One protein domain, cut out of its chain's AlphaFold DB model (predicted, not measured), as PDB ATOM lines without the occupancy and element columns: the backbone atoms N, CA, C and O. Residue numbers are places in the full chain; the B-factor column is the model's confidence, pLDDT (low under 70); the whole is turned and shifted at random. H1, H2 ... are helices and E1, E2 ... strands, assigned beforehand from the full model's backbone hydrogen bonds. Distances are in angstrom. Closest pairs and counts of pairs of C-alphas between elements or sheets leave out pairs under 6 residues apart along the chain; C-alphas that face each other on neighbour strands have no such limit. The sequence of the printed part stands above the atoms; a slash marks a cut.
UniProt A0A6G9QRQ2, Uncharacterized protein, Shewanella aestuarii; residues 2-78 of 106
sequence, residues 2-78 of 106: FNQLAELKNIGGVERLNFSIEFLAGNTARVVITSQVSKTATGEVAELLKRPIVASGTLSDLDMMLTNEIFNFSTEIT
ATOM      1  N   PHE A   2     143.831 185.019 150.366       48.75
ATOM      2  CA  PHE A   2     143.813 183.710 149.672       48.75
ATOM      3  C   PHE A   2     142.467 183.322 149.024       48.75
ATOM      4  O   PHE A   2     142.464 182.651 147.997       48.75
ATOM      5  N   ASN A   3     141.336 183.798 149.556       55.66
ATOM      6  CA  ASN A   3     140.013 183.524 148.981       55.66
ATOM      7  C   ASN A   3     139.791 184.181 147.603       55.66
ATOM      8  O   ASN A   3     139.078 183.614 146.787       55.66
ATOM      9  N   GLN A   4     140.446 185.309 147.301       56.47
ATOM     10  CA  GLN A   4     140.321 185.983 145.995       56.47
ATOM     11  C   GLN A   4     141.106 185.249 144.893       56.47
ATOM     12  O   GLN A   4     140.711 185.236 143.734       56.47
ATOM     13  N   LEU A   5     142.186 184.552 145.259       57.78
ATOM     14  CA  LEU A   5     142.932 183.680 144.344       57.78
ATOM     15  C   LEU A   5     142.138 182.426 143.944       57.78
ATOM     16  O   LEU A   5     142.359 181.879 142.867       57.78
ATOM     17  N   ALA A   6     141.206 181.969 144.787       60.56
ATOM     18  CA  ALA A   6     140.343 180.833 144.470       60.56
ATOM     19  C   ALA A   6     139.301 181.172 143.385       60.56
ATOM     20  O   ALA A   6     138.899 180.289 142.624       60.56
ATOM     21  N   GLU A   7     138.915 182.446 143.267       61.34
ATOM     22  CA  GLU A   7     137.927 182.930 142.295       61.34
ATOM     23  C   GLU A   7     138.490 183.033 140.868       61.34
ATOM     24  O   GLU A   7     137.729 182.897 139.912       61.34
ATOM     25  N   LEU A   8     139.819 183.125 140.696       58.41
ATOM     26  CA  LEU A   8     140.508 183.142 139.390       58.41
ATOM     27  C   LEU A   8     140.140 181.969 138.471       58.41
ATOM     28  O   LEU A   8     140.190 182.101 137.248       58.41
ATOM     29  N   LYS A   9     139.770 180.815 139.040       62.59
ATOM     30  CA  LYS A   9     139.357 179.636 138.263       62.59
ATOM     31  C   LYS A   9     137.993 179.810 137.583       62.59
ATOM     32  O   LYS A   9     137.722 179.088 136.627       62.59
ATOM     33  N   ASN A  10     137.180 180.766 138.039       67.50
ATOM     34  CA  ASN A  10     135.786 180.947 137.627       67.50
ATOM     35  C   ASN A  10     135.547 182.177 136.728       67.50
ATOM     36  O   ASN A  10     134.425 182.363 136.269       67.50
ATOM     37  N   ILE A  11     136.571 182.993 136.456       67.19
ATOM     38  CA  ILE A  11     136.483 184.197 135.603       67.19
ATOM     39  C   ILE A  11     137.045 183.956 134.194       67.19
ATOM     40  O   ILE A  11     137.893 183.080 133.986       67.19
ATOM     41  N   GLY A  12     136.560 184.707 133.201       70.06
ATOM     42  CA  GLY A  12     136.997 184.637 131.807       70.06
ATOM     43  C   GLY A  12     138.438 185.125 131.604       70.06
ATOM     44  O   GLY A  12     139.044 185.728 132.488       70.06
ATOM     45  N   GLY A  13     139.023 184.856 130.431       68.31
ATOM     46  CA  GLY A  13     140.444 185.140 130.163       68.31
ATOM     47  C   GLY A  13     140.843 186.617 130.311       68.31
ATOM     48  O   GLY A  13     141.905 186.908 130.851       68.31
ATOM     49  N   VAL A  14     139.977 187.545 129.890       70.88
ATOM     50  CA  VAL A  14     140.217 189.000 129.993       70.88
ATOM     51  C   VAL A  14     140.079 189.493 131.439       70.88
ATOM     52  O   VAL A  14     140.897 190.275 131.913       70.88
ATOM     53  N   GLU A  15     139.092 188.985 132.176       68.88
ATOM     54  CA  GLU A  15     138.844 189.340 133.580       68.88
ATOM     55  C   GLU A  15     139.958 188.825 134.497       68.88
ATOM     56  O   GLU A  15     140.379 189.528 135.412       68.88
ATOM     57  N   ARG A  16     140.510 187.637 134.209       66.81
ATOM     58  CA  ARG A  16     141.709 187.126 134.895       66.81
ATOM     59  C   ARG A  16     142.923 188.019 134.697       66.81
ATOM     60  O   ARG A  16     143.704 188.179 135.631       66.81
ATOM     61  N   LEU A  17     143.095 188.570 133.498       64.56
ATOM     62  CA  LEU A  17     144.197 189.476 133.186       64.56
ATOM     63  C   LEU A  17     144.079 190.768 134.001       64.56
ATOM     64  O   LEU A  17     145.021 191.122 134.705       64.56
ATOM     65  N   ASN A  18     142.902 191.398 133.999       69.19
ATOM     66  CA  ASN A  18     142.653 192.609 134.786       69.19
ATOM     67  C   ASN A  18     142.796 192.361 136.294       69.19
ATOM     68  O   ASN A  18     143.492 193.117 136.968       69.19
ATOM     69  N   PHE A  19     142.235 191.260 136.809       73.06
ATOM     70  CA  PHE A  19     142.407 190.870 138.210       73.06
ATOM     71  C   PHE A  19     143.884 190.668 138.563       73.06
ATOM     72  O   PHE A  19     144.326 191.097 139.622       73.06
ATOM     73  N   SER A  20     144.665 190.031 137.685       64.19
ATOM     74  CA  SER A  20     146.095 189.804 137.930       64.19
ATOM     75  C   SER A  20     146.877 191.119 137.969       64.19
ATOM     76  O   SER A  20     147.738 191.276 138.828       64.19
ATOM     77  N   ILE A  21     146.553 192.078 137.093       67.94
ATOM     78  CA  ILE A  21     147.168 193.414 137.083       67.94
ATOM     79  C   ILE A  21     146.848 194.161 138.383       67.94
ATOM     80  O   ILE A  21     147.758 194.637 139.060       67.94
ATOM     81  N   GLU A  22     145.572 194.220 138.771       71.75
ATOM     82  CA  GLU A  22     145.144 194.883 140.009       71.75
ATOM     83  C   GLU A  22     145.718 194.201 141.251       71.75
ATOM     84  O   GLU A  22     146.143 194.867 142.193       71.75
ATOM     85  N   PHE A  23     145.793 192.869 141.248       71.94
ATOM     86  CA  PHE A  23     146.392 192.105 142.331       71.94
ATOM     87  C   PHE A  23     147.894 192.392 142.453       71.94
ATOM     88  O   PHE A  23     148.368 192.663 143.554       71.94
ATOM     89  N   LEU A  24     148.650 192.377 141.354       68.12
ATOM     90  CA  LEU A  24     150.091 192.649 141.381       68.12
ATOM     91  C   LEU A  24     150.408 194.091 141.801       68.12
ATOM     92  O   LEU A  24     151.373 194.305 142.534       68.12
ATOM     93  N   ALA A  25     149.588 195.057 141.382       68.94
ATOM     94  CA  ALA A  25     149.744 196.465 141.743       68.94
ATOM     95  C   ALA A  25     149.279 196.772 143.178       68.94
ATOM     96  O   ALA A  25     149.893 197.576 143.875       68.94
ATOM     97  N   GLY A  26     148.196 196.139 143.635       71.56
ATOM     98  CA  GLY A  26     147.578 196.408 144.935       71.56
ATOM     99  C   GLY A  26     148.195 195.644 146.106       71.56
ATOM    100  O   GLY A  26     147.965 196.007 147.260       71.56
ATOM    101  N   ASN A  27     148.975 194.591 145.841       71.62
ATOM    102  CA  ASN A  27     149.610 193.792 146.885       71.62
ATOM    103  C   ASN A  27     151.090 194.144 147.009       71.62
ATOM    104  O   ASN A  27     151.907 193.861 146.131       71.62
ATOM    105  N   THR A  28     151.438 194.727 148.152       78.00
ATOM    106  CA  THR A  28     152.827 194.964 148.528       78.00
ATOM    107  C   THR A  28     153.438 193.702 149.118       78.00
ATOM    108  O   THR A  28     152.839 193.077 149.997       78.00
ATOM    109  N   ALA A  29     154.649 193.363 148.701       75.94
ATOM    110  CA  ALA A  29     155.445 192.316 149.318       75.94
ATOM    111  C   ALA A  29     156.726 192.896 149.926       75.94
ATOM    112  O   ALA A  29     157.158 194.010 149.622       75.94
ATOM    113  N   ARG A  30     157.325 192.123 150.830       79.94
ATOM    114  CA  ARG A  30     158.642 192.391 151.404       79.94
ATOM    115  C   ARG A  30     159.511 191.174 151.145       79.94
ATOM    116  O   ARG A  30     159.217 190.095 151.654       79.94
ATOM    117  N   VAL A  31     160.567 191.359 150.367       75.69
ATOM    118  CA  VAL A  31     161.526 190.313 150.009       75.69
ATOM    119  C   VAL A  31     162.819 190.559 150.775       75.69
ATOM    120  O   VAL A  31     163.308 191.687 150.850       75.69
ATOM    121  N   VAL A  32     163.359 189.499 151.373       77.81
ATOM    122  CA  VAL A  32     164.650 189.519 152.064       77.81
ATOM    123  C   VAL A  32     165.574 188.550 151.341       77.81
ATOM    124  O   VAL A  32     165.322 187.347 151.341       77.81
ATOM    125  N   ILE A  33     166.627 189.079 150.724       79.44
ATOM    126  CA  ILE A  33     167.655 188.295 150.043       79.44
ATOM    127  C   ILE A  33     168.823 188.120 151.006       79.44
ATOM    128  O   ILE A  33     169.348 189.089 151.557       79.44
ATOM    129  N   THR A  34     169.227 186.872 151.209       81.25
ATOM    130  CA  THR A  34     170.370 186.518 152.050       81.25
ATOM    131  C   THR A  34     171.334 185.656 151.259       81.25
ATOM    132  O   THR A  34     170.921 184.649 150.684       81.25
ATOM    133  N   SER A  35     172.615 186.003 151.284       80.44
ATOM    134  CA  SER A  35     173.661 185.205 150.650       80.44
ATOM    135  C   SER A  35     174.234 184.191 151.637       80.44
ATOM    136  O   SER A  35     174.467 184.496 152.807       80.44
ATOM    137  N   GLN A  36     174.499 182.975 151.162       81.00
ATOM    138  CA  GLN A  36     175.200 181.955 151.942       81.00
ATOM    139  C   GLN A  36     176.710 182.173 151.810       81.00
ATOM    140  O   GLN A  36     177.373 181.562 150.975       81.00
ATOM    141  N   VAL A  37     177.247 183.091 152.612       82.06
ATOM    142  CA  VAL A  37     178.686 183.379 152.678       82.06
ATOM    143  C   VAL A  37     179.286 182.675 153.893       82.06
ATOM    144  O   VAL A  37     178.717 182.714 154.986       82.06
ATOM    145  N   SER A  38     180.454 182.044 153.726       82.94
ATOM    146  CA  SER A  38     181.178 181.454 154.858       82.94
ATOM    147  C   SER A  38     181.441 182.507 155.938       82.94
ATOM    148  O   SER A  38     181.886 183.618 155.646       82.94
ATOM    149  N   LYS A  39     181.251 182.139 157.211       82.38
ATOM    150  CA  LYS A  39     181.560 183.020 158.350       82.38
ATOM    151  C   LYS A  39     183.028 183.453 158.374       82.38
ATOM    152  O   LYS A  39     183.330 184.528 158.878       82.38
ATOM    153  N   THR A  40     183.913 182.629 157.816       90.12
ATOM    154  CA  THR A  40     185.357 182.879 157.744       90.12
ATOM    155  C   THR A  40     185.781 183.652 156.497       90.12
ATOM    156  O   THR A  40     186.951 184.002 156.393       90.12
ATOM    157  N   ALA A  41     184.876 183.912 155.546       83.50
ATOM    158  CA  ALA A  41     185.211 184.696 154.365       83.50
ATOM    159  C   ALA A  41     185.485 186.147 154.774       83.50
ATOM    160  O   ALA A  41     184.656 186.776 155.436       83.50
ATOM    161  N   THR A  42     186.642 186.663 154.379       86.50
ATOM    162  CA  THR A  42     187.099 188.024 154.666       86.50
ATOM    163  C   THR A  42     187.239 188.813 153.370       86.50
ATOM    164  O   THR A  42     187.501 188.234 152.317       86.50
ATOM    165  N   GLY A  43     187.098 190.134 153.448       84.31
ATOM    166  CA  GLY A  43     187.178 191.039 152.300       84.31
ATOM    167  C   GLY A  43     185.906 191.865 152.137       84.31
ATOM    168  O   GLY A  43     184.839 191.484 152.616       84.31
ATOM    169  N   GLU A  44     186.021 193.003 151.459       78.06
ATOM    170  CA  GLU A  44     184.947 193.996 151.328       78.06
ATOM    171  C   GLU A  44     183.671 193.410 150.702       78.06
ATOM    172  O   GLU A  44     182.574 193.577 151.234       78.06
ATOM    173  N   VAL A  45     183.822 192.616 149.638       78.25
ATOM    174  CA  VAL A  45     182.709 191.936 148.954       78.25
ATOM    175  C   VAL A  45     182.055 190.872 149.844       78.25
ATOM    176  O   VAL A  45     180.832 190.758 149.882       78.25
ATOM    177  N   ALA A  46     182.847 190.112 150.609       76.88
ATOM    178  CA  ALA A  46     182.318 189.102 151.527       76.88
ATOM    179  C   ALA A  46     181.519 189.745 152.672       76.88
ATOM    180  O   ALA A  46     180.463 189.235 153.043       76.88
ATOM    181  N   GLU A  47     181.987 190.877 153.202       78.25
ATOM    182  CA  GLU A  47     181.264 191.650 154.217       78.25
ATOM    183  C   GLU A  47     179.981 192.283 153.673       78.25
ATOM    184  O   GLU A  47     178.971 192.321 154.377       78.25
ATOM    185  N   LEU A  48     179.983 192.730 152.413       75.88
ATOM    186  CA  LEU A  48     178.788 193.251 151.754       75.88
ATOM    187  C   LEU A  48     177.728 192.155 151.566       75.88
ATOM    188  O   LEU A  48     176.576 192.347 151.943       75.88
ATOM    189  N   LEU A  49     178.123 190.983 151.062       78.00
ATOM    190  CA  LEU A  49     177.212 189.866 150.791       78.00
ATOM    191  C   LEU A  49     176.642 189.214 152.063       78.00
ATOM    192  O   LEU A  49     175.564 188.626 152.016       78.00
ATOM    193  N   LYS A  50     177.325 189.324 153.211       80.88
ATOM    194  CA  LYS A  50     176.782 188.895 154.516       80.88
ATOM    195  C   LYS A  50     175.595 189.750 154.973       80.88
ATOM    196  O   LYS A  50     174.827 189.304 155.827       80.88
ATOM    197  N   ARG A  51     175.447 190.975 154.458       79.81
ATOM    198  CA  ARG A  51     174.354 191.879 154.834       79.81
ATOM    199  C   ARG A  51     173.083 191.496 154.068       79.81
ATOM    200  O   ARG A  51     173.119 191.429 152.843       79.81
ATOM    201  N   PRO A  52     171.950 191.272 154.756       78.31
ATOM    202  CA  PRO A  52     170.681 191.029 154.083       78.31
ATOM    203  C   PRO A  52     170.255 192.244 153.258       78.31
ATOM    204  O   PRO A  52     170.261 193.369 153.763       78.31
ATOM    205  N   ILE A  53     169.814 192.007 152.024       79.38
ATOM    206  CA  ILE A  53     169.194 193.034 151.186       79.38
ATOM    207  C   ILE A  53     167.683 192.923 151.371       79.38
ATOM    208  O   ILE A  53     167.099 191.853 151.192       79.38
ATOM    209  N   VAL A  54     167.047 194.024 151.768       78.38
ATOM    210  CA  VAL A  54     165.603 194.085 152.004       78.38
ATOM    211  C   VAL A  54     164.977 194.995 150.960       78.38
ATOM    212  O   VAL A  54     165.247 196.192 150.949       78.38
ATOM    213  N   ALA A  55     164.102 194.434 150.133       77.38
ATOM    214  CA  ALA A  55     163.305 195.177 149.168       77.38
ATOM    215  C   ALA A  55     161.826 195.113 149.570       77.38
ATOM    216  O   ALA A  55     161.332 194.083 150.032       77.38
ATOM    217  N   SER A  56     161.115 196.231 149.457       79.88
ATOM    218  CA  SER A  56     159.674 196.319 149.722       79.88
ATOM    219  C   SER A  56     159.027 197.139 148.618       79.88
ATOM    220  O   SER A  56     159.568 198.171 148.236       79.88
ATOM    221  N   GLY A  57     157.890 196.686 148.108       78.88
ATOM    222  CA  GLY A  57     157.225 197.326 146.977       78.88
ATOM    223  C   GLY A  57     156.023 196.521 146.519       78.88
ATOM    224  O   GLY A  57     155.670 195.521 147.152       78.88
ATOM    225  N   THR A  58     155.390 196.948 145.429       80.94
ATOM    226  CA  THR A  58     154.385 196.109 144.766       80.94
ATOM    227  C   THR A  58     155.054 194.839 144.240       80.94
ATOM    228  O   THR A  58     156.264 194.816 143.997       80.94
ATOM    229  N   LEU A  59     154.292 193.759 144.069       73.94
ATOM    230  CA  LEU A  59     154.838 192.529 143.487       73.94
ATOM    231  C   LEU A  59     155.431 192.775 142.090       73.94
ATOM    232  O   LEU A  59     156.446 192.171 141.757       73.94
ATOM    233  N   SER A  60     154.841 193.691 141.314       72.31
ATOM    234  CA  SER A  60     155.352 194.079 139.994       72.31
ATOM    235  C   SER A  60     156.701 194.800 140.075       72.31
ATOM    236  O   SER A  60     157.607 194.492 139.304       72.31
ATOM    237  N   ASP A  61     156.856 195.743 141.009       77.44
ATOM    238  CA  ASP A  61     158.123 196.466 141.185       77.44
ATOM    239  C   ASP A  61     159.225 195.521 141.662       77.44
ATOM    240  O   ASP A  61     160.357 195.581 141.189       77.44
ATOM    241  N   LEU A  62     158.884 194.615 142.581       76.25
ATOM    242  CA  LEU A  62     159.823 193.639 143.117       76.25
ATOM    243  C   LEU A  62     160.295 192.643 142.059       76.25
ATOM    244  O   LEU A  62     161.478 192.328 142.045       76.25
ATOM    245  N   ASP A  63     159.417 192.178 141.171       74.31
ATOM    246  CA  ASP A  63     159.800 191.291 140.065       74.31
ATOM    247  C   ASP A  63     160.821 191.965 139.132       74.31
ATOM    248  O   ASP A  63     161.877 191.404 138.822       74.31
ATOM    249  N   MET A  64     160.570 193.228 138.775       73.50
ATOM    250  CA  MET A  64     161.477 194.017 137.942       73.50
ATOM    251  C   MET A  64     162.807 194.319 138.652       73.50
ATOM    252  O   MET A  64     163.873 194.182 138.051       73.50
ATOM    253  N   MET A  65     162.768 194.689 139.938       72.50
ATOM    254  CA  MET A  65     163.969 194.941 140.743       72.50
ATOM    255  C   MET A  65     164.820 193.678 140.896       72.50
ATOM    256  O   MET A  65     166.018 193.720 140.638       72.50
ATOM    257  N   LEU A  66     164.219 192.547 141.272       72.38
ATOM    258  CA  LEU A  66     164.936 191.283 141.447       72.38
ATOM    259  C   LEU A  66     165.552 190.797 140.135       72.38
ATOM    260  O   LEU A  66     166.690 190.336 140.136       72.38
ATOM    261  N   THR A  67     164.832 190.933 139.019       73.38
ATOM    262  CA  THR A  67     165.340 190.561 137.694       73.38
ATOM    263  C   THR A  67     166.559 191.399 137.307       73.38
ATOM    264  O   THR A  67     167.568 190.842 136.874       73.38
ATOM    265  N   ASN A  68     166.502 192.718 137.516       67.75
ATOM    266  CA  ASN A  68     167.621 193.616 137.222       67.75
ATOM    267  C   ASN A  68     168.835 193.339 138.115       67.75
ATOM    268  O   ASN A  68     169.956 193.280 137.617       67.75
ATOM    269  N   GLU A  69     168.626 193.119 139.414       66.00
ATOM    270  CA  GLU A  69     169.714 192.822 140.350       66.00
ATOM    271  C   GLU A  69     170.377 191.475 140.035       66.00
ATOM    272  O   GLU A  69     171.599 191.401 139.938       66.00
ATOM    273  N   ILE A  70     169.600 190.410 139.789       66.44
ATOM    274  CA  ILE A  70     170.145 189.100 139.390       66.44
ATOM    275  C   ILE A  70     170.940 189.220 138.085       66.44
ATOM    276  O   ILE A  70     172.019 188.634 137.965       66.44
ATOM    277  N   PHE A  71     170.432 189.989 137.118       61.19
ATOM    278  CA  PHE A  71     171.131 190.237 135.864       61.19
ATOM    279  C   PHE A  71     172.463 190.963 136.099       61.19
ATOM    280  O   PHE A  71     173.501 190.473 135.652       61.19
ATOM    281  N   ASN A  72     172.465 192.051 136.874       60.62
ATOM    282  CA  ASN A  72     173.674 192.807 137.208       60.62
ATOM    283  C   ASN A  72     174.711 191.931 137.926       60.62
ATOM    284  O   ASN A  72     175.855 191.843 137.472       60.62
ATOM    285  N   PHE A  73     174.301 191.178 138.953       59.75
ATOM    286  CA  PHE A  73     175.182 190.226 139.637       59.75
ATOM    287  C   PHE A  73     175.758 189.180 138.675       59.75
ATOM    288  O   PHE A  73     176.944 188.867 138.746       59.75
ATOM    289  N   SER A  74     174.953 188.653 137.745       58.19
ATOM    290  CA  SER A  74     175.437 187.680 136.757       58.19
ATOM    291  C   SER A  74     176.491 188.273 135.817       58.19
ATOM    292  O   SER A  74     177.485 187.609 135.525       58.19
ATOM    293  N   THR A  75     176.323 189.536 135.407       56.25
ATOM    294  CA  THR A  75     177.276 190.232 134.533       56.25
ATOM    295  C   THR A  75     178.579 190.596 135.242       56.25
ATOM    296  O   THR A  75     179.655 190.422 134.665       56.25
ATOM    297  N   GLU A  76     178.514 191.020 136.507       53.22
ATOM    298  CA  GLU A  76     179.696 191.334 137.315       53.22
ATOM    299  C   GLU A  76     180.525 190.079 137.630       53.22
ATOM    300  O   GLU A  76     181.754 190.113 137.556       53.22
ATOM    301  N   ILE A  77     179.875 188.932 137.872       51.75
ATOM    302  CA  ILE A  77     180.559 187.653 138.124       51.75
ATOM    303  C   ILE A  77     181.358 187.179 136.899       51.75
ATOM    304  O   ILE A  77     182.450 186.636 137.065       51.75
ATOM    305  N   THR A  78     180.895 187.439 135.671       48.97
ATOM    306  CA  THR A  78     181.678 187.152 134.449       48.97
ATOM    307  C   THR A  78     182.979 187.955 134.347       48.97
ATOM    308  O   THR A  78     183.896 187.527 133.646       48.97
TER     309      THR A  78
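Overview. This is residues 2 to 78 of the 106 residues of an uncharacterized protein of Shewanella aestuarii (UniProt A0A6G9QRQ2). What does the model look like? It is an extended rod: a long, narrow ribbon of two antiparallel strands, E1 and E2, makes the middle, with helices H1 and H2 at one end and a loop with the short helix H3 at the other. After E2 the chain folds back as the long helix H4, which is near the ribbon with residues 59 to 66, while residues 67 to 78 stand free. How large is it, and of what make-up? The printed part has 77 residues, mostly helix, in the order H1 H2 E1 H3 E2 H4; the radius of gyration of the C-alphas is 17.9 A and the spans are 55 by 26 by 18 A.

Along the chain. Where does it begin? H1, residues 2 to 10, starts with C-alpha 2 at (143.813, 183.710, 149.672); H2, residues 13 to 26, is 19.9 A long. What follows? E1, residues 28 to 33, is 16.3 A long, H3 is residues 44 to 49, and E2, residues 53 to 58, is 16.4 A long. H4, residues 59 to 78, runs 28.8 A to C-alpha 78 at (181.678, 187.152, 134.449).

Arrangement. How do the strands pair? E1 and E2 are antiparallel at 162 degrees, with N 31 and O 55 at 2.8 A. Which helices meet? H1 and H2 are close but not clearly touching, C-alphas of Leu 8 and Arg 16 being closest at 6.1 A. H2 and H4 touch only at their ends, about perpendicular at 77 degrees, C-alphas of Leu 24 and Leu 59 being closest at 5.2 A. Are the helix backbones even? In H2, H3 and H4 every O i to N i+4 pair is within hydrogen-bond range; in H1 0 of 5 are, but 4 of 6 O i to N i+3 pairs are.

Size, cuts and confidence. How far does it reach? The two C-alphas farthest apart, of Gly 12 and Thr 42, are 55.2 A apart; the printed part has no cut and no long link. Where is confidence low? The mean pLDDT of the printed part is 71.4, with residues 2 to 11 and 68 to 78 among those under 70.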